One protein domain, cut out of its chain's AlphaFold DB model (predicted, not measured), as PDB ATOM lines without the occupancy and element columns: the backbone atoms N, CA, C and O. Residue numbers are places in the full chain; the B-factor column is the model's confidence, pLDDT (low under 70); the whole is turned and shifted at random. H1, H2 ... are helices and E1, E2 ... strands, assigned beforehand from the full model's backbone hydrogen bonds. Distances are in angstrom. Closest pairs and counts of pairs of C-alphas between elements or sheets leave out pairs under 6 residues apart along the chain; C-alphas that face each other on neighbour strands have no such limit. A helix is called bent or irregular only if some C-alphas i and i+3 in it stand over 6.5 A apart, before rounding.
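Overview. This is residues 11 to 109 and 304 to 359 of the 466 residues of an uncharacterized protein of Bdellovibrio sp. CG11_big_fil_rev_8_21_14_0_20_39_38 (UniProt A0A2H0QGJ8). A small twisted sheet of four parallel strands has helix H4 over its E3 and E4 end and the long helix H1 grazing it near E1, while H6, H7 and H8 gather beyond the last residues of E1, E2 and E3. The short H3 lies between the sheet and that group, and H5 runs from near the first residue of E3 to the group. The 155 printed residues hold eight named helices and four named strands, in the order H1 E1 H2 E2 H3 E3 H4 E4 H5 H6 H7 H8, with sheet order E1 E2 E3 E4. The class is mixed; the whole is compact, with a radius of gyration of the C-alphas of 15.2 A and spans of 45 by 36 by 33 A.

Arrangement. H1, residues 11 to 32, only grazes the sheet with residues 22 to 30; Arg 26 comes closest to E1, residues 37 to 39, its C-alpha 7.5 A from that of Leu 38. H2, residues 44 to 48, is not on the sheet and touches no helix. E2, residues 56 to 61, is parallel to E1, with N 58 and O 37 2.8 A apart, within hydrogen-bond range. H3, residues 65 to 70, only grazes the sheet. E3, residues 79 to 84, is parallel to E2, with N 59 and O 81 2.8 A apart. H4, residues 87 to 97, makes two layers with the sheet, a helix on one face, at a height of 9.2 A over E3 and E4, residues 104 to 106. E4 is parallel to E3, with N 84 and O 105 3.0 A apart. E1 H2 E2, E2 H3 E3 and E3 H4 E4 are strand-helix-strand units, parallel neighbours joined through a helix, with right-handed crossovers. H5, residues 313 to 327, touches H4 about perpendicular, at 89 degrees, closest at the C-alphas of Leu 97 and Phe 323, 5.4 A. H6, residues 329 to 336, touches H3, closest at the C-alphas of Arg 67 and Ser 335, 4.8 A. H7, residues 339 to 343, touches H6. H8, residues 346 to 359, touches H4 at a shallow tilt of 32 degrees, only just short of steep, opposite ways, closest at the C-alphas of Ser 88 and His 358, 5.1 A. Every O i to N i+4 pair is within hydrogen-bond range in H1, H3, H4 and H7; the counts are 9 of 11 in H5, 9 of 10 in H8, 0 of 1 in H2 and 0 of 4 in H6, where O i to N i+3 gives 0 of 2 and 3 of 5.

Along the chain. H1 begins at C-alpha 11 (148.466, 116.172, 152.844) and is 30.9 A long; E2 and E3 are 16.2 A and 16.8 A, H4 15.1 A, H5 21.1 A. H8, 20.1 A, ends at C-alpha 359 (170.314, 117.969, 162.726). H2 and H6 are irregular, only just: C-alphas 45 and 48 are 6.8 A apart, C-alphas 329 and 332 6.9 A.

Size, cuts and confidence. The two C-alphas farthest apart, those of Pro 34 and Asn 346, are 44.8 A apart. Residues 110 to 303 are not printed, and C-alphas 109 and 304 are 11.1 A apart across this cut. Of the links that are printed whole, none is long. The mean pLDDT of the printed part is 92.3; residues 11 to 13, 47 to 49 and 52 are under 70.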
ATOM      1  N   ASP A  11     147.641 115.013 153.214       60.69
ATOM      2  CA  ASP A  11     148.466 116.172 152.844       60.69
ATOM      3  C   ASP A  11     147.900 117.496 153.385       60.69
ATOM      4  O   ASP A  11     148.648 118.450 153.615       60.69
ATOM      5  N   LEU A  12     146.595 117.553 153.677       61.16
ATOM      6  CA  LEU A  12     145.910 118.777 154.105       61.16
ATOM      7  C   LEU A  12     146.435 119.344 155.436       61.16
ATOM      8  O   LEU A  12     146.515 120.560 155.576       61.16
ATOM      9  N   LEU A  13     146.835 118.514 156.409       57.59
ATOM     10  CA  LEU A  13     147.322 119.001 157.715       57.59
ATOM     11  C   LEU A  13     148.733 119.574 157.659       57.59
ATOM     12  O   LEU A  13     149.026 120.589 158.305       57.59
ATOM     13  N   CYS A  14     149.603 118.914 156.891       72.81
ATOM     14  CA  CYS A  14     150.909 119.473 156.576       72.81
ATOM     15  C   CYS A  14     150.690 120.825 155.894       72.81
ATOM     16  O   CYS A  14     151.217 121.840 156.345       72.81
ATOM     17  N   GLN A  15     149.773 120.864 154.924       83.62
ATOM     18  CA  GLN A  15     149.436 122.084 154.214       83.62
ATOM     19  C   GLN A  15     148.880 123.185 155.128       83.62
ATOM     20  O   GLN A  15     149.273 124.329 154.961       83.62
ATOM     21  N   GLU A  16     148.031 122.896 156.123       87.25
ATOM     22  CA  GLU A  16     147.541 123.927 157.055       87.25
ATOM     23  C   GLU A  16     148.675 124.565 157.872       87.25
ATOM     24  O   GLU A  16     148.736 125.791 157.998       87.25
ATOM     25  N   SER A  17     149.595 123.748 158.395       88.81
ATOM     26  CA  SER A  17     150.749 124.249 159.152       88.81
ATOM     27  C   SER A  17     151.685 125.065 158.258       88.81
ATOM     28  O   SER A  17     152.116 126.153 158.640       88.81
ATOM     29  N   LEU A  18     151.951 124.575 157.042       90.12
ATOM     30  CA  LEU A  18     152.764 125.272 156.046       90.12
ATOM     31  C   LEU A  18     152.101 126.570 155.563       90.12
ATOM     32  O   LEU A  18     152.785 127.575 155.392       90.12
ATOM     33  N   ASN A  19     150.776 126.594 155.408       91.50
ATOM     34  CA  ASN A  19     150.017 127.787 155.033       91.50
ATOM     35  C   ASN A  19     150.113 128.864 156.115       91.50
ATOM     36  O   ASN A  19     150.391 130.023 155.800       91.50
ATOM     37  N   LEU A  20     149.926 128.489 157.388       93.25
ATOM     38  CA  LEU A  20     150.082 129.412 158.512       93.25
ATOM     39  C   LEU A  20     151.511 129.964 158.574       93.25
ATOM     40  O   LEU A  20     151.703 131.173 158.715       93.25
ATOM     41  N   LEU A  21     152.516 129.097 158.424       94.50
ATOM     42  CA  LEU A  21     153.916 129.511 158.407       94.50
ATOM     43  C   LEU A  21     154.210 130.461 157.236       94.50
ATOM     44  O   LEU A  21     154.783 131.528 157.447       94.50
ATOM     45  N   SER A  22     153.758 130.130 156.024       94.69
ATOM     46  CA  SER A  22     153.893 130.979 154.835       94.69
ATOM     47  C   SER A  22     153.248 132.348 155.047       94.69
ATOM     48  O   SER A  22     153.858 133.371 154.740       94.69
ATOM     49  N   GLN A  23     152.052 132.400 155.642       95.31
ATOM     50  CA  GLN A  23     151.374 133.653 155.971       95.31
ATOM     51  C   GLN A  23     152.203 134.515 156.935       95.31
ATOM     52  O   GLN A  23     152.386 135.707 156.682       95.31
ATOM     53  N   LYS A  24     152.732 133.924 158.014       96.38
ATOM     54  CA  LYS A  24     153.584 134.630 158.986       96.38
ATOM     55  C   LYS A  24     154.875 135.141 158.337       96.38
ATOM     56  O   LYS A  24     155.253 136.291 158.553       96.38
ATOM     57  N   ILE A  25     155.513 134.328 157.491       96.75
ATOM     58  CA  ILE A  25     156.710 134.721 156.733       96.75
ATOM     59  C   ILE A  25     156.390 135.895 155.807       96.75
ATOM     60  O   ILE A  25     157.111 136.887 155.813       96.75
ATOM     61  N   ARG A  26     155.292 135.839 155.046       96.50
ATOM     62  CA  ARG A  26     154.885 136.941 154.159       96.50
ATOM     63  C   ARG A  26     154.707 138.247 154.917       96.50
ATOM     64  O   ARG A  26     155.283 139.245 154.503       96.50
ATOM     65  N   ALA A  27     153.990 138.222 156.041       96.94
ATOM     66  CA  ALA A  27     153.797 139.406 156.876       96.94
ATOM     67  C   ALA A  27     155.133 139.973 157.389       96.94
ATOM     68  O   ALA A  27     155.359 141.181 157.360       96.94
ATOM     69  N   PHE A  28     156.058 139.103 157.807       96.56
ATOM     70  CA  PHE A  28     157.394 139.516 158.234       96.56
ATOM     71  C   PHE A  28     158.201 140.168 157.097       96.56
ATOM     72  O   PHE A  28     158.792 141.235 157.286       96.56
ATOM     73  N   PHE A  29     158.217 139.561 155.909       96.75
ATOM     74  CA  PHE A  29     158.969 140.068 154.757       96.75
ATOM     75  C   PHE A  29     158.344 141.327 154.146       96.75
ATOM     76  O   PHE A  29     159.090 142.192 153.700       96.75
ATOM     77  N   GLU A  30     157.020 141.485 154.186       96.56
ATOM     78  CA  GLU A  30     156.334 142.709 153.750       96.56
ATOM     79  C   GLU A  30     156.805 143.938 154.543       96.56
ATOM     80  O   GLU A  30     157.019 145.008 153.973       96.56
ATOM     81  N   ILE A  31     157.050 143.767 155.846       96.81
ATOM     82  CA  ILE A  31     157.581 144.821 156.719       96.81
ATOM     83  C   ILE A  31     159.080 145.050 156.471       96.81
ATOM     84  O   ILE A  31     159.541 146.190 156.453       96.81
ATOM     85  N   LYS A  32     159.870 143.975 156.331       96.00
ATOM     86  CA  LYS A  32     161.342 144.058 156.272       96.00
ATOM     87  C   LYS A  32     161.892 144.431 154.898       96.00
ATOM     88  O   LYS A  32     162.897 145.136 154.827       96.00
ATOM     89  N   PHE A  33     161.263 143.952 153.833       95.88
ATOM     90  CA  PHE A  33     161.701 144.117 152.448       95.88
ATOM     91  C   PHE A  33     160.495 144.472 151.572       95.88
ATOM     92  O   PHE A  33     160.084 143.681 150.716       95.88
ATOM     93  N   PRO A  34     159.890 145.653 151.793       94.88
ATOM     94  CA  PRO A  34     158.739 146.065 151.009       94.88
ATOM     95  C   PRO A  34     159.109 146.067 149.523       94.88
ATOM     96  O   PRO A  34     160.188 146.525 149.150       94.88
ATOM     97  N   GLN A  35     158.187 145.597 148.679       92.19
ATOM     98  CA  GLN A  35     158.319 145.534 147.212       92.19
ATOM     99  C   GLN A  35     159.258 144.447 146.660       92.19
ATOM    100  O   GLN A  35     159.389 144.344 145.439       92.19
ATOM    101  N   GLU A  36     159.887 143.626 147.504       94.25
ATOM    102  CA  GLU A  36     160.666 142.473 147.042       94.25
ATOM    103  C   GLU A  36     159.781 141.220 146.933       94.25
ATOM    104  O   GLU A  36     158.837 141.031 147.700       94.25
ATOM    105  N   GLU A  37     160.053 140.367 145.943       94.44
ATOM    106  CA  GLU A  37     159.218 139.194 145.667       94.44
ATOM    107  C   GLU A  37     159.642 138.010 146.550       94.44
ATOM    108  O   GLU A  37     160.833 137.747 146.737       94.44
ATOM    109  N   LEU A  38     158.658 137.268 147.063       95.31
ATOM    110  CA  LEU A  38     158.857 136.036 147.828       95.31
ATOM    111  C   LEU A  38     158.475 134.836 146.974       95.31
ATOM    112  O   LEU A  38     157.423 134.845 146.331       95.31
ATOM    113  N   TRP A  39     159.277 133.784 147.038       94.94
ATOM    114  CA  TRP A  39     158.975 132.524 146.383       94.94
ATOM    115  C   TRP A  39     159.248 131.347 147.314       94.94
ATOM    116  O   TRP A  39     160.259 131.292 148.016       94.94
ATOM    117  N   PHE A  40     158.307 130.411 147.309       94.25
ATOM    118  CA  PHE A  40     158.299 129.242 148.171       94.25
ATOM    119  C   PHE A  40     158.268 128.000 147.264       94.25
ATOM    120  O   PHE A  40     157.214 127.738 146.682       94.25
ATOM    121  N   PRO A  41     159.384 127.264 147.105       91.81
ATOM    122  CA  PRO A  41     159.453 126.100 146.216       91.81
ATOM    123  C   PRO A  41     158.360 125.064 146.496       91.81
ATOM    124  O   PRO A  41     157.735 124.547 145.570       91.81
ATOM    125  N   ASP A  42     158.072 124.841 147.778       87.44
ATOM    126  CA  ASP A  42     157.091 123.858 148.238       87.44
ATOM    127  C   ASP A  42     155.626 124.313 148.059       87.44
ATOM    128  O   ASP A  42     154.705 123.509 148.208       87.44
ATOM    129  N   ASP A  43     155.366 125.576 147.696       88.12
ATOM    130  CA  ASP A  43     154.016 126.051 147.376       88.12
ATOM    131  C   ASP A  43     153.743 125.954 145.869       88.12
ATOM    132  O   ASP A  43     153.987 126.872 145.076       88.12
ATOM    133  N   THR A  44     153.162 124.821 145.475       78.50
ATOM    134  CA  THR A  44     152.817 124.525 144.077       78.50
ATOM    135  C   THR A  44     151.861 125.546 143.443       78.50
ATOM    136  O   THR A  44     151.839 125.686 142.218       78.50
ATOM    137  N   THR A  45     151.116 126.325 144.235       78.62
ATOM    138  CA  THR A  45     150.171 127.324 143.710       78.62
ATOM    139  C   THR A  45     150.864 128.574 143.155       78.62
ATOM    140  O   THR A  45     150.276 129.314 142.358       78.62
ATOM    141  N   GLN A  46     152.130 128.812 143.519       76.56
ATOM    142  CA  GLN A  46     152.860 130.028 143.144       76.56
ATOM    143  C   GLN A  46     153.491 129.987 141.756       76.56
ATOM    144  O   GLN A  46     153.752 131.049 141.182       76.56
ATOM    145  N   TRP A  47     153.689 128.800 141.180       68.88
ATOM    146  CA  TRP A  47     154.349 128.627 139.879       68.88
ATOM    147  C   TRP A  47     153.682 129.420 138.746       68.88
ATOM    148  O   TRP A  47     154.343 129.831 137.798       68.88
ATOM    149  N   ILE A  48     152.382 129.699 138.863       61.88
ATOM    150  CA  ILE A  48     151.590 130.393 137.838       61.88
ATOM    151  C   ILE A  48     151.749 131.926 137.913       61.88
ATOM    152  O   ILE A  48     151.438 132.628 136.953       61.88
ATOM    153  N   ARG A  49     152.223 132.483 139.037       66.88
ATOM    154  CA  ARG A  49     152.075 133.921 139.345       66.88
ATOM    155  C   ARG A  49     153.359 134.744 139.270       66.88
ATOM    156  O   ARG A  49     153.306 135.952 139.495       66.88
ATOM    157  N   PHE A  50     154.502 134.134 138.970       70.81
ATOM    158  CA  PHE A  50     155.771 134.842 139.089       70.81
ATOM    159  C   PHE A  50     156.012 135.826 137.935       70.81
ATOM    160  O   PHE A  50     155.935 135.470 136.756       70.81
ATOM    161  N   LYS A  51     156.345 137.082 138.262       75.88
ATOM    162  CA  LYS A  51     156.735 138.081 137.261       75.88
ATOM    163  C   LYS A  51     158.067 137.656 136.651       75.88
ATOM    164  O   LYS A  51     159.087 137.649 137.332       75.88
ATOM    165  N   LYS A  52     158.062 137.363 135.349       69.06
ATOM    166  CA  LYS A  52     159.209 136.835 134.586       69.06
ATOM    167  C   LYS A  52     160.516 137.647 134.723       69.06
ATOM    168  O   LYS A  52     161.570 137.116 134.412       69.06
ATOM    169  N   ASN A  53     160.452 138.887 135.224       72.62
ATOM    170  CA  ASN A  53     161.573 139.826 135.316       72.62
ATOM    171  C   ASN A  53     161.824 140.371 136.743       72.62
ATOM    172  O   ASN A  53     162.280 141.505 136.882       72.62
ATOM    173  N   ALA A  54     161.488 139.640 137.813       83.38
ATOM    174  CA  ALA A  54     161.838 140.101 139.161       83.38
ATOM    175  C   ALA A  54     163.369 140.129 139.335       83.38
ATOM    176  O   ALA A  54     164.038 139.102 139.225       83.38
ATOM    177  N   SER A  55     163.932 141.310 139.600       88.94
ATOM    178  CA  SER A  55     165.385 141.480 139.728       88.94
ATOM    179  C   SER A  55     165.934 140.904 141.032       88.94
ATOM    180  O   SER A  55     167.074 140.446 141.049       88.94
ATOM    181  N   LYS A  56     165.127 140.909 142.100       94.94
ATOM    182  CA  LYS A  56     165.459 140.441 143.451       94.94
ATOM    183  C   LYS A  56     164.357 139.530 143.973       94.94
ATOM    184  O   LYS A  56     163.192 139.929 143.980       94.94
ATOM    185  N   VAL A  57     164.728 138.326 144.396       96.25
ATOM    186  CA  VAL A  57     163.779 137.303 144.847       96.25
ATOM    187  C   VAL A  57     164.272 136.665 146.132       96.25
ATOM    188  O   VAL A  57     165.431 136.270 146.241       96.25
ATOM    189  N   HIS A  58     163.385 136.553 147.110       97.44
ATOM    190  CA  HIS A  58     163.623 135.834 148.351       97.44
ATOM    191  C   HIS A  58     163.094 134.406 148.213       97.44
ATOM    192  O   HIS A  58     161.885 134.196 148.132       97.44
ATOM    193  N   ILE A  59     164.005 133.435 148.176       97.25
ATOM    194  CA  ILE A  59     163.695 132.006 148.114       97.25
ATOM    195  C   ILE A  59     163.632 131.477 149.543       97.25
ATOM    196  O   ILE A  59     164.620 131.544 150.276       97.25
ATOM    197  N   ILE A  60     162.467 130.971 149.941       97.62
ATOM    198  CA  ILE A  60     162.200 130.518 151.306       97.62
ATOM    199  C   ILE A  60     162.131 128.993 151.340       97.62
ATOM    200  O   ILE A  60     161.173 128.413 150.837       97.62
ATOM    201  N   LEU A  61     163.118 128.346 151.955       96.00
ATOM    202  CA  LEU A  61     163.155 126.894 152.106       96.00
ATOM    203  C   LEU A  61     162.566 126.484 153.461       96.00
ATOM    204  O   LEU A  61     163.184 126.690 154.509       96.00
ATOM    205  N   TYR A  62     161.389 125.870 153.425       92.31
ATOM    206  CA  TYR A  62     160.768 125.162 154.544       92.31
ATOM    207  C   TYR A  62     160.219 123.831 154.043       92.31
ATOM    208  O   TYR A  62     160.061 123.674 152.839       92.31
ATOM    209  N   GLY A  63     159.909 122.892 154.933       87.81
ATOM    210  CA  GLY A  63     159.398 121.581 154.546       87.81
ATOM    211  C   GLY A  63     160.487 120.737 153.888       87.81
ATOM    212  O   GLY A  63     161.435 120.329 154.546       87.81
ATOM    213  N   ASN A  64     160.378 120.448 152.596       90.62
ATOM    214  CA  ASN A  64     161.215 119.475 151.900       90.62
ATOM    215  C   ASN A  64     162.510 120.094 151.348       90.62
ATOM    216  O   ASN A  64     162.675 120.296 150.140       90.62
ATOM    217  N   LEU A  65     163.465 120.354 152.250       93.19
ATOM    218  CA  LEU A  65     164.754 120.974 151.924       93.19
ATOM    219  C   LEU A  65     165.444 120.296 150.729       93.19
ATOM    220  O   LEU A  65     165.804 120.968 149.768       93.19
ATOM    221  N   LEU A  66     165.613 118.969 150.748       94.31
ATOM    222  CA  LEU A  66     166.345 118.264 149.688       94.31
ATOM    223  C   LEU A  66     165.674 118.348 148.319       94.31
ATOM    224  O   LEU A  66     166.369 118.524 147.316       94.31
ATOM    225  N   ARG A  67     164.345 118.223 148.269       94.31
ATOM    226  CA  ARG A  67     163.597 118.389 147.024       94.31
ATOM    227  C   ARG A  67     163.766 119.806 146.489       94.31
ATOM    228  O   ARG A  67     164.160 119.969 145.337       94.31
ATOM    229  N   SER A  68     163.555 120.805 147.344       94.06
ATOM    230  CA  SER A  68     163.721 122.214 146.991       94.06
ATOM    231  C   SER A  68     165.111 122.500 146.406       94.06
ATOM    232  O   SER A  68     165.222 123.164 145.376       94.06
ATOM    233  N   LEU A  69     166.175 121.956 147.012       93.31
ATOM    234  CA  LEU A  69     167.548 122.104 146.511       93.31
ATOM    235  C   LEU A  69     167.766 121.430 145.149       93.31
ATOM    236  O   LEU A  69     168.463 121.979 144.295       93.31
ATOM    237  N   ALA A  70     167.153 120.269 144.912       94.00
ATOM    238  CA  ALA A  70     167.204 119.598 143.613       94.00
ATOM    239  C   ALA A  70     166.432 120.360 142.515       94.00
ATOM    240  O   ALA A  70     166.716 120.197 141.329       94.00
ATOM    241  N   GLU A  71     165.478 121.213 142.891       92.94
ATOM    242  CA  GLU A  71     164.696 122.061 141.983       92.94
ATOM    243  C   GLU A  71     165.341 123.441 141.725       92.94
ATOM    244  O   GLU A  71     164.805 124.242 140.956       92.94
ATOM    245  N   MET A  72     166.514 123.715 142.307       94.44
ATOM    246  CA  MET A  72     167.207 125.009 142.232       94.44
ATOM    247  C   MET A  72     167.377 125.618 140.828       94.44
ATOM    248  O   MET A  72     167.202 126.830 140.693       94.44
ATOM    249  N   PRO A  73     167.649 124.850 139.753       92.31
ATOM    250  CA  PRO A  73     167.732 125.408 138.399       92.31
ATOM    251  C   PRO A  73     166.450 126.095 137.909       92.31
ATOM    252  O   PRO A  73     166.495 126.891 136.968       92.31
ATOM    253  N   TYR A  74     165.308 125.779 138.520       91.56
ATOM    254  CA  TYR A  74     164.002 126.320 138.159       91.56
ATOM    255  C   TYR A  74     163.600 127.531 139.003       91.56
ATOM    256  O   TYR A  74     162.558 128.132 138.738       91.56
ATOM    257  N   TRP A  75     164.411 127.914 139.994       93.38
ATOM    258  CA  TRP A  75     164.115 129.061 140.840       93.38
ATOM    259  C   TRP A  75     164.084 130.359 140.012       93.38
ATOM    260  O   TRP A  75     164.897 130.552 139.090       93.38
ATOM    261  N   PRO A  76     163.125 131.257 140.281       92.75
ATOM    262  CA  PRO A  76     162.986 132.480 139.511       92.75
ATOM    263  C   PRO A  76     163.927 133.592 139.999       92.75
ATOM    264  O   PRO A  76     164.412 133.576 141.127       92.75
ATOM    265  N   GLY A  77     164.120 134.599 139.145       92.44
ATOM    266  CA  GLY A  77     164.877 135.811 139.463       92.44
ATOM    267  C   GLY A  77     166.337 135.789 139.024       92.44
ATOM    268  O   GLY A  77     166.893 134.729 138.725       92.44
ATOM    269  N   GLU A  78     166.924 136.988 138.980       93.31
ATOM    270  CA  GLU A  78     168.342 137.207 138.657       93.31
ATOM    271  C   GLU A  78     169.223 137.261 139.913       93.31
ATOM    272  O   GLU A  78     170.295 136.667 139.923       93.31
ATOM    273  N   ASN A  79     168.753 137.917 140.983       96.19
ATOM    274  CA  ASN A  79     169.443 137.985 142.273       96.19
ATOM    275  C   ASN A  79     168.608 137.293 143.350       96.19
ATOM    276  O   ASN A  79     167.499 137.739 143.667       96.19
ATOM    277  N   ILE A  80     169.157 136.240 143.945       97.25
ATOM    278  CA  ILE A  80     168.446 135.390 144.898       97.25
ATOM    279  C   ILE A  80     168.962 135.604 146.317       97.25
ATOM    280  O   ILE A  80     170.160 135.535 146.573       97.25
ATOM    281  N   TYR A  81     168.040 135.820 147.250       98.06
ATOM    282  CA  TYR A  81     168.285 135.769 148.688       98.06
ATOM    283  C   TYR A  81     167.769 134.437 149.219       98.06
ATOM    284  O   TYR A  81     166.563 134.194 149.164       98.06
ATOM    285  N   LEU A  82     168.658 133.591 149.738       98.06
ATOM    286  CA  LEU A  82     168.282 132.267 150.223       98.06
ATOM    287  C   LEU A  82     168.010 132.270 151.728       98.06
ATOM    288  O   LEU A  82     168.850 132.694 152.528       98.06
ATOM    289  N   TRP A  83     166.848 131.750 152.111       98.25
ATOM    290  CA  TRP A  83     166.404 131.672 153.497       98.25
ATOM    291  C   TRP A  83     166.015 130.248 153.879       98.25
ATOM    292  O   TRP A  83     165.452 129.517 153.070       98.25
ATOM    293  N   VAL A  84     166.286 129.874 155.127       97.75
ATOM    294  CA  VAL A  84     165.897 128.588 155.728       97.75
ATOM    295  C   VAL A  84     165.239 128.817 157.092       97.75
ATOM    296  O   VAL A  84     165.356 129.898 157.669       97.75
ATOM    297  N   MET A  85     164.576 127.795 157.636       96.56
ATOM    298  CA  MET A  85     163.848 127.903 158.910       96.56
ATOM    299  C   MET A  85     164.658 127.570 160.169       96.56
ATOM    300  O   MET A  85     164.164 127.797 161.270       96.56
ATOM    301  N   SER A  86     165.875 127.035 160.021       96.31
ATOM    302  CA  SER A  86     166.735 126.702 161.161       96.31
ATOM    303  C   SER A  86     168.227 126.787 160.857       96.31
ATOM    304  O   SER A  86     168.649 126.666 159.701       96.31
ATOM    305  N   GLU A  87     169.040 126.929 161.902       96.25
ATOM    306  CA  GLU A  87     170.500 126.851 161.830       96.25
ATOM    307  C   GLU A  87     170.956 125.462 161.365       96.25
ATOM    308  O   GLU A  87     171.874 125.354 160.552       96.25
ATOM    309  N   SER A  88     170.263 124.394 161.777       96.06
ATOM    310  CA  SER A  88     170.518 123.034 161.276       96.06
ATOM    311  C   SER A  88     170.363 122.958 159.749       96.06
ATOM    312  O   SER A  88     171.255 122.463 159.056       96.06
ATOM    313  N   SER A  89     169.273 123.514 159.204       96.81
ATOM    314  CA  SER A  89     169.050 123.591 157.753       96.81
ATOM    315  C   SER A  89     170.060 124.503 157.052       96.81
ATOM    316  O   SER A  89     170.486 124.195 155.940       96.81
ATOM    317  N   LYS A  90     170.485 125.600 157.693       97.38
ATOM    318  CA  LYS A  90     171.495 126.525 157.154       97.38
ATOM    319  C   LYS A  90     172.843 125.837 156.992       97.38
ATOM    320  O   LYS A  90     173.437 125.903 155.918       97.38
ATOM    321  N   LEU A  91     173.310 125.161 158.039       97.00
ATOM    322  CA  LEU A  91     174.572 124.424 158.025       97.00
ATOM    323  C   LEU A  91     174.542 123.282 157.004       97.00
ATOM    324  O   LEU A  91     175.507 123.104 156.259       97.00
ATOM    325  N   ALA A  92     173.416 122.565 156.910       96.25
ATOM    326  CA  ALA A  92     173.225 121.543 155.887       96.25
ATOM    327  C   ALA A  92     173.289 122.135 154.469       96.25
ATOM    328  O   ALA A  92     174.016 121.611 153.626       96.25
ATOM    329  N   ALA A  93     172.594 123.248 154.206       96.19
ATOM    330  CA  ALA A  93     172.626 123.918 152.907       96.19
ATOM    331  C   ALA A  93     174.042 124.391 152.538       96.19
ATOM    332  O   ALA A  93     174.493 124.129 151.426       96.19
ATOM    333  N   ILE A  94     174.768 125.011 153.478       97.38
ATOM    334  CA  ILE A  94     176.168 125.431 153.300       97.38
ATOM    335  C   ILE A  94     177.046 124.247 152.887       97.38
ATOM    336  O   ILE A  94     177.725 124.320 151.865       97.38
ATOM    337  N   GLU A  95     177.015 123.142 153.640       96.56
ATOM    338  CA  GLU A  95     177.884 121.991 153.365       96.56
ATOM    339  C   GLU A  95     177.544 121.309 152.030       96.56
ATOM    340  O   GLU A  95     178.440 120.920 151.280       96.56
ATOM    341  N   ILE A  96     176.256 121.143 151.728       95.38
ATOM    342  CA  ILE A  96     175.795 120.356 150.578       95.38
ATOM    343  C   ILE A  96     175.967 121.116 149.267       95.38
ATOM    344  O   ILE A  96     176.365 120.530 148.259       95.38
ATOM    345  N   LEU A  97     175.673 122.412 149.286       95.56
ATOM    346  CA  LEU A  97     175.724 123.268 148.106       95.56
ATOM    347  C   LEU A  97     177.082 123.961 147.943       95.56
ATOM    348  O   LEU A  97     177.375 124.453 146.862       95.56
ATOM    349  N   GLY A  98     177.911 124.000 148.990       95.62
ATOM    350  CA  GLY A  98     179.158 124.767 148.984       95.62
ATOM    351  C   GLY A  98     178.924 126.280 149.008       95.62
ATOM    352  O   GLY A  98     179.670 127.014 148.370       95.62
ATOM    353  N   LEU A  99     177.874 126.739 149.698       96.62
ATOM    354  CA  LEU A  99     177.582 128.168 149.846       96.62
ATOM    355  C   LEU A  99     178.495 128.819 150.885       96.62
ATOM    356  O   LEU A  99     178.872 128.200 151.878       96.62
ATOM    357  N   GLU A 100     178.752 130.112 150.723       97.44
ATOM    358  CA  GLU A 100     179.358 130.921 151.774       97.44
ATOM    359  C   GLU A 100     178.379 131.122 152.949       97.44
ATOM    360  O   GLU A 100     177.169 131.271 152.731       97.44
ATOM    361  N   PRO A 101     178.858 131.217 154.208       97.25
ATOM    362  CA  PRO A 101     177.985 131.341 155.380       97.25
ATOM    363  C   PRO A 101     177.020 132.532 155.366       97.25
ATOM    364  O   PRO A 101     176.004 132.506 156.059       97.25
ATOM    365  N   ASN A 102     177.335 133.585 154.605       97.69
ATOM    366  CA  ASN A 102     176.491 134.767 154.454       97.69
ATOM    367  C   ASN A 102     175.516 134.687 153.268       97.69
ATOM    368  O   ASN A 102     174.684 135.577 153.155       97.69
ATOM    369  N   GLN A 103     175.586 133.676 152.397       97.81
ATOM    370  CA  GLN A 103     174.665 133.507 151.258       97.81
ATOM    371  C   GLN A 103     173.333 132.854 151.645       97.81
ATOM    372  O   GLN A 103     172.378 132.894 150.876       97.81
ATOM    373  N   VAL A 104     173.248 132.283 152.846       97.94
ATOM    374  CA  VAL A 104     172.020 131.721 153.410       97.94
ATOM    375  C   VAL A 104     171.805 132.263 154.817       97.94
ATOM    376  O   VAL A 104     172.741 132.393 155.607       97.94
ATOM    377  N   SER A 105     170.569 132.627 155.142       97.88
ATOM    378  CA  SER A 105     170.203 133.145 156.465       97.88
ATOM    379  C   SER A 105     168.988 132.422 157.032       97.88
ATOM    380  O   SER A 105     168.177 131.868 156.292       97.88
ATOM    381  N   VAL A 106     168.882 132.413 158.359       97.12
ATOM    382  CA  VAL A 106     167.756 131.803 159.071       97.12
ATOM    383  C   VAL A 106     166.663 132.845 159.271       97.12
ATOM    384  O   VAL A 106     166.944 133.991 159.632       97.12
ATOM    385  N   ILE A 107     165.416 132.460 159.011       96.69
ATOM    386  CA  ILE A 107     164.255 133.288 159.342       96.69
ATOM    387  C   ILE A 107     164.022 133.200 160.857       96.69
ATOM    388  O   ILE A 107     163.953 132.090 161.385       96.69
ATOM    389  N   PRO A 108     163.904 134.339 161.561       94.69
ATOM    390  CA  PRO A 108     163.817 134.371 163.019       94.69
ATOM    391  C   PRO A 108     162.587 133.620 163.530       94.69
ATOM    392  O   PRO A 108     161.532 133.641 162.895       94.69
ATOM    393  N   ARG A 109     162.667 132.999 164.714       92.50
ATOM    394  CA  ARG A 109     161.497 132.332 165.312       92.50
ATOM    395  C   ARG A 109     160.475 133.327 165.853       92.50
ATOM    396  O   ARG A 109     159.329 132.943 166.081       92.50
ATOM    397  N   ASN A 304     170.045 137.596 165.693       78.56
ATOM    398  CA  ASN A 304     170.761 138.451 164.757       78.56
ATOM    399  C   ASN A 304     170.184 138.223 163.362       78.56
ATOM    400  O   ASN A 304     170.657 137.390 162.594       78.56
ATOM    401  N   PHE A 305     169.135 138.973 163.040       89.69
ATOM    402  CA  PHE A 305     168.551 138.972 161.713       89.69
ATOM    403  C   PHE A 305     169.466 139.721 160.739       89.69
ATOM    404  O   PHE A 305     169.524 140.953 160.740       89.69
ATOM    405  N   SER A 306     170.170 138.975 159.890       94.50
ATOM    406  CA  SER A 306     170.976 139.522 158.799       94.50
ATOM    407  C   SER A 306     170.388 139.135 157.451       94.50
ATOM    408  O   SER A 306     170.058 137.975 157.221       94.50
ATOM    409  N   ARG A 307     170.310 140.097 156.529       96.81
ATOM    410  CA  ARG A 307     169.990 139.814 155.128       96.81
ATOM    411  C   ARG A 307     171.138 139.001 154.499       96.81
ATOM    412  O   ARG A 307     172.283 139.436 154.632       96.81
ATOM    413  N   PRO A 308     170.867 137.879 153.803       97.81
ATOM    414  CA  PRO A 308     171.911 137.119 153.135       97.81
ATOM    415  C   PRO A 308     172.472 137.899 151.940       97.81
ATOM    416  O   PRO A 308     171.810 138.767 151.364       97.81
ATOM    417  N   LYS A 309     173.704 137.575 151.552       98.06
ATOM    418  CA  LYS A 309     174.305 137.991 150.288       98.06
ATOM    419  C   LYS A 309     173.521 137.359 149.136       98.06
ATOM    420  O   LYS A 309     173.078 136.217 149.239       98.06
ATOM    421  N   THR A 310     173.370 138.104 148.048       97.75
ATOM    422  CA  THR A 310     172.743 137.594 146.829       97.75
ATOM    423  C   THR A 310     173.548 136.451 146.216       97.75
ATOM    424  O   THR A 310     174.780 136.434 146.273       97.75
ATOM    425  N   ILE A 311     172.826 135.519 145.603       97.75
ATOM    426  CA  ILE A 311     173.347 134.509 144.687       97.75
ATOM    427  C   ILE A 311     172.863 134.898 143.291       97.75
ATOM    428  O   ILE A 311     171.655 135.056 143.086       97.75
ATOM    429  N   ASP A 312     173.790 135.085 142.354       96.62
ATOM    430  CA  ASP A 312     173.439 135.389 140.972       96.62
ATOM    431  C   ASP A 312     172.875 134.143 140.281       96.62
ATOM    432  O   ASP A 312     173.322 133.014 140.503       96.62
ATOM    433  N   ARG A 313     171.899 134.336 139.391       93.88
ATOM    434  CA  ARG A 313     171.288 133.245 138.618       93.88
ATOM    435  C   ARG A 313     172.322 132.428 137.840       93.88
ATOM    436  O   ARG A 313     172.163 131.215 137.704       93.88
ATOM    437  N   SER A 314     173.381 133.074 137.350       93.69
ATOM    438  CA  SER A 314     174.496 132.401 136.674       93.69
ATOM    439  C   SER A 314     175.225 131.407 137.579       93.69
ATOM    440  O   SER A 314     175.668 130.364 137.097       93.69
ATOM    441  N   ASP A 315     175.297 131.685 138.881       96.12
ATOM    442  CA  ASP A 315     176.010 130.854 139.851       96.12
ATOM    443  C   ASP A 315     175.182 129.634 140.263       96.12
ATOM    444  O   ASP A 315     175.743 128.569 140.530       96.12
ATOM    445  N   LEU A 316     173.843 129.735 140.244       94.50
ATOM    446  CA  LEU A 316     172.957 128.616 140.588       94.50
ATOM    447  C   LEU A 316     173.235 127.364 139.757       94.50
ATOM    448  O   LEU A 316     173.150 126.251 140.273       94.50
ATOM    449  N   SER A 317     173.573 127.517 138.474       92.44
ATOM    450  CA  SER A 317     173.874 126.370 137.616       92.44
ATOM    451  C   SER A 317     175.123 125.623 138.093       92.44
ATOM    452  O   SER A 317     175.105 124.393 138.170       92.44
ATOM    453  N   ALA A 318     176.169 126.357 138.485       95.44
ATOM    454  CA  ALA A 318     177.401 125.784 139.018       95.44
ATOM    455  C   ALA A 318     177.171 125.124 140.388       95.44
ATOM    456  O   ALA A 318     177.581 123.982 140.595       95.44
ATOM    457  N   ILE A 319     176.437 125.792 141.286       97.00
ATOM    458  CA  ILE A 319     176.073 125.255 142.608       97.00
ATOM    459  C   ILE A 319     175.245 123.970 142.444       97.00
ATOM    460  O   ILE A 319     175.512 122.959 143.093       97.00
ATOM    461  N   HIS A 320     174.274 123.956 141.524       95.62
ATOM    462  CA  HIS A 320     173.466 122.769 141.247       95.62
ATOM    463  C   HIS A 320     174.314 121.629 140.673       95.62
ATOM    464  O   HIS A 320     174.159 120.474 141.069       95.62
ATOM    465  N   GLN A 321     175.240 121.929 139.759       94.62
ATOM    466  CA  GLN A 321     176.149 120.923 139.215       94.62
ATOM    467  C   GLN A 321     177.023 120.308 140.317       94.62
ATOM    468  O   GLN A 321     177.176 119.087 140.357       94.62
ATOM    469  N   GLN A 322     177.543 121.125 141.236       95.06
ATOM    470  CA  GLN A 322     178.285 120.653 142.404       95.06
ATOM    471  C   GLN A 322     177.411 119.785 143.318       95.06
ATOM    472  O   GLN A 322     177.856 118.722 143.757       95.06
ATOM    473  N   PHE A 323     176.164 120.189 143.572       96.06
ATOM    474  CA  PHE A 323     175.206 119.388 144.331       96.06
ATOM    475  C   PHE A 323     174.998 118.008 143.694       96.06
ATOM    476  O   PHE A 323     175.186 116.996 144.364       96.06
ATOM    477  N   VAL A 324     174.695 117.946 142.393       95.69
ATOM    478  CA  VAL A 324     174.487 116.679 141.667       95.69
ATOM    479  C   VAL A 324     175.750 115.813 141.662       95.69
ATOM    480  O   VAL A 324     175.656 114.596 141.811       95.69
ATOM    481  N   GLN A 325     176.943 116.404 141.549       94.31
ATOM    482  CA  GLN A 325     178.206 115.659 141.646       94.31
ATOM    483  C   GLN A 325     178.391 115.003 143.021       94.31
ATOM    484  O   GLN A 325     178.845 113.861 143.099       94.31
ATOM    485  N   GLN A 326     178.024 115.696 144.101       92.88
ATOM    486  CA  GLN A 326     178.106 115.157 145.460       92.88
ATOM    487  C   GLN A 326     177.004 114.134 145.761       92.88
ATOM    488  O   GLN A 326     177.265 113.110 146.393       92.88
ATOM    489  N   ALA A 327     175.779 114.425 145.325       94.88
ATOM    490  CA  ALA A 327     174.591 113.612 145.551       94.88
ATOM    491  C   ALA A 327     174.522 112.386 144.622       94.88
ATOM    492  O   ALA A 327     173.759 111.455 144.889       94.88
ATOM    493  N   GLY A 328     175.324 112.366 143.556       96.12
ATOM    494  CA  GLY A 328     175.349 111.314 142.550       96.12
ATOM    495  C   GLY A 328     174.215 111.421 141.520       96.12
ATOM    496  O   GLY A 328     173.295 112.227 141.657       96.12
ATOM    497  N   PRO A 329     174.232 110.568 140.480       95.31
ATOM    498  CA  PRO A 329     173.254 110.621 139.386       95.31
ATOM    499  C   PRO A 329     171.807 110.360 139.838       95.31
ATOM    500  O   PRO A 329     170.866 110.775 139.167       95.31
ATOM    501  N   LEU A 330     171.613 109.700 140.985       96.88
ATOM    502  CA  LEU A 330     170.291 109.441 141.559       96.88
ATOM    503  C   LEU A 330     169.677 110.660 142.265       96.88
ATOM    504  O   LEU A 330     168.539 110.569 142.712       96.88
ATOM    505  N   ALA A 331     170.363 111.808 142.321       95.88
ATOM    506  CA  ALA A 331     169.814 113.051 142.870       95.88
ATOM    507  C   ALA A 331     168.502 113.492 142.189       95.88
ATOM    508  O   ALA A 331     167.669 114.134 142.820       95.88
ATOM    509  N   VAL A 332     168.261 113.079 140.939       95.62
ATOM    510  CA  VAL A 332     166.984 113.297 140.226       95.62
ATOM    511  C   VAL A 332     165.771 112.676 140.937       95.62
ATOM    512  O   VAL A 332     164.635 113.075 140.700       95.62
ATOM    513  N   LEU A 333     165.985 111.686 141.809       96.44
ATOM    514  CA  LEU A 333     164.922 111.114 142.634       96.44
ATOM    515  C   LEU A 333     164.441 112.115 143.696       96.44
ATOM    516  O   LEU A 333     163.257 112.128 144.020       96.44
ATOM    517  N   LEU A 334     165.315 113.005 144.180       95.56
ATOM    518  CA  LEU A 334     164.957 114.027 145.169       95.56
ATOM    519  C   LEU A 334     163.964 115.045 144.595       95.56
ATOM    520  O   LEU A 334     162.962 115.339 145.235       95.56
ATOM    521  N   SER A 335     164.162 115.499 143.352       92.12
ATOM    522  CA  SER A 335     163.216 116.403 142.671       92.12
ATOM    523  C   SER A 335     161.880 115.736 142.313       92.12
ATOM    524  O   SER A 335     160.972 116.385 141.808       92.12
ATOM    525  N   ARG A 336     161.770 114.415 142.495       92.06
ATOM    526  CA  ARG A 336     160.541 113.632 142.294       92.06
ATOM    527  C   ARG A 336     159.902 113.208 143.610       92.06
ATOM    528  O   ARG A 336     159.013 112.365 143.589       92.06
ATOM    529  N   ASP A 337     160.388 113.749 144.724       90.75
ATOM    530  CA  ASP A 337     159.948 113.394 146.070       90.75
ATOM    531  C   ASP A 337     160.127 111.895 146.396       90.75
ATOM    532  O   ASP A 337     159.318 111.249 147.053       90.75
ATOM    533  N   GLN A 338     161.209 111.301 145.880       95.12
ATOM    534  CA  GLN A 338     161.559 109.889 146.064       95.12
ATOM    535  C   GLN A 338     162.789 109.742 146.967       95.12
ATOM    536  O   GLN A 338     163.794 109.134 146.582       95.12
ATOM    537  N   LEU A 339     162.705 110.279 148.190       95.81
ATOM    538  CA  LEU A 339     163.803 110.227 149.163       95.81
ATOM    539  C   LEU A 339     164.155 108.787 149.570       95.81
ATOM    540  O   LEU A 339     165.333 108.449 149.590       95.81
ATOM    541  N   ALA A 340     163.172 107.915 149.812       96.00
ATOM    542  CA  ALA A 340     163.441 106.535 150.236       96.00
ATOM    543  C   ALA A 340     164.223 105.703 149.194       96.00
ATOM    544  O   ALA A 340     165.253 105.125 149.543       96.00
ATOM    545  N   PRO A 341     163.834 105.661 147.901       97.00
ATOM    546  CA  PRO A 341     164.663 105.034 146.869       97.00
ATOM    547  C   PRO A 341     166.066 105.645 146.745       97.00
ATOM    548  O   PRO A 341     167.025 104.923 146.481       97.00
ATOM    549  N   TYR A 342     166.204 106.960 146.941       97.44
ATOM    550  CA  TYR A 342     167.508 107.619 146.940       97.44
ATOM    551  C   TYR A 342     168.369 107.180 148.135       97.44
ATOM    552  O   TYR A 342     169.542 106.842 147.955       97.44
ATOM    553  N   ALA A 343     167.781 107.106 149.329       96.31
ATOM    554  CA  ALA A 343     168.426 106.690 150.571       96.31
ATOM    555  C   ALA A 343     168.924 105.231 150.559       96.31
ATOM    556  O   ALA A 343     169.844 104.888 151.298       96.31
ATOM    557  N   ASP A 344     168.398 104.374 149.679       94.56
ATOM    558  CA  ASP A 344     168.936 103.020 149.484       94.56
ATOM    559  C   ASP A 344     170.341 103.021 148.846       94.56
ATOM    560  O   ASP A 344     171.124 102.086 149.060       94.56
ATOM    561  N   SER A 345     170.672 104.058 148.066       94.75
ATOM    562  CA  SER A 345     171.947 104.174 147.348       94.75
ATOM    563  C   SER A 345     173.118 104.545 148.267       94.75
ATOM    564  O   SER A 345     172.947 105.121 149.341       94.75
ATOM    565  N   ASN A 346     174.349 104.240 147.844       91.75
ATOM    566  CA  ASN A 346     175.543 104.597 148.619       91.75
ATOM    567  C   ASN A 346     175.724 106.117 148.720       91.75
ATOM    568  O   ASN A 346     176.162 106.622 149.753       91.75
ATOM    569  N   GLU A 347     175.418 106.838 147.646       94.88
ATOM    570  CA  GLU A 347     175.475 108.293 147.563       94.88
ATOM    571  C   GLU A 347     174.406 108.921 148.459       94.88
ATOM    572  O   GLU A 347     174.730 109.800 149.257       94.88
ATOM    573  N   GLY A 348     173.179 108.390 148.428       95.75
ATOM    574  CA  GLY A 348     172.092 108.849 149.289       95.75
ATOM    575  C   GLY A 348     172.385 108.664 150.769       95.75
ATOM    576  O   GLY A 348     172.296 109.630 151.522       95.75
ATOM    577  N   LYS A 349     172.873 107.486 151.185       92.88
ATOM    578  CA  LYS A 349     173.315 107.252 152.575       92.88
ATOM    579  C   LYS A 349     174.383 108.247 153.018       92.88
ATOM    580  O   LYS A 349     174.350 108.729 154.147       92.88
ATOM    581  N   LYS A 350     175.351 108.554 152.147       93.44
ATOM    582  CA  LYS A 350     176.408 109.531 152.452       93.44
ATOM    583  C   LYS A 350     175.841 110.941 152.599       93.44
ATOM    584  O   LYS A 350     176.214 111.619 153.552       93.44
ATOM    585  N   LEU A 351     174.977 111.377 151.681       95.31
ATOM    586  CA  LEU A 351     174.380 112.713 151.721       95.31
ATOM    587  C   LEU A 351     173.483 112.885 152.952       95.31
ATOM    588  O   LEU A 351     173.630 113.859 153.682       95.31
ATOM    589  N   ILE A 352     172.621 111.907 153.227       95.69
ATOM    590  CA  ILE A 352     171.725 111.902 154.390       95.69
ATOM    591  C   ILE A 352     172.521 111.994 155.691       95.69
ATOM    592  O   ILE A 352     172.248 112.868 156.502       95.69
ATOM    593  N   ARG A 353     173.593 111.208 155.851       92.75
ATOM    594  CA  ARG A 353     174.468 111.300 157.034       92.75
ATOM    595  C   ARG A 353     175.117 112.671 157.210       92.75
ATOM    596  O   ARG A 353     175.324 113.099 158.343       92.75
ATOM    597  N   LYS A 354     175.475 113.351 156.112       93.88
ATOM    598  CA  LYS A 354     175.992 114.730 156.179       93.88
ATOM    599  C   LYS A 354     174.925 115.693 156.706       93.88
ATOM    600  O   LYS A 354     175.253 116.551 157.514       93.88
ATOM    601  N   ILE A 355     173.668 115.526 156.294       94.81
ATOM    602  CA  ILE A 355     172.536 116.327 156.787       94.81
ATOM    603  C   ILE A 355     172.275 116.027 158.260       94.81
ATOM    604  O   ILE A 355     172.280 116.941 159.080       94.81
ATOM    605  N   GLU A 356     172.107 114.749 158.609       94.12
ATOM    606  CA  GLU A 356     171.805 114.312 159.974       94.12
ATOM    607  C   GLU A 356     172.829 114.834 160.982       94.12
ATOM    608  O   GLU A 356     172.447 115.237 162.072       94.12
ATOM    609  N   LYS A 357     174.112 114.912 160.607       94.00
ATOM    610  CA  LYS A 357     175.180 115.480 161.444       94.00
ATOM    611  C   LYS A 357     174.878 116.907 161.930       94.00
ATOM    612  O   LYS A 357     175.305 117.274 163.023       94.00
ATOM    613  N   HIS A 358     174.182 117.716 161.132       95.19
ATOM    614  CA  HIS A 358     173.776 119.075 161.519       95.19
ATOM    615  C   HIS A 358     172.470 119.090 162.306       95.19
ATOM    616  O   HIS A 358     172.257 119.981 163.126       95.19
ATOM    617  N   PHE A 359     171.617 118.094 162.084       94.38
ATOM    618  CA  PHE A 359     170.314 117.969 162.726       94.38
ATOM    619  C   PHE A 359     170.405 117.314 164.101       94.38
ATOM    620  O   PHE A 359     169.596 117.632 164.962       94.38
TER     621      PHE A 359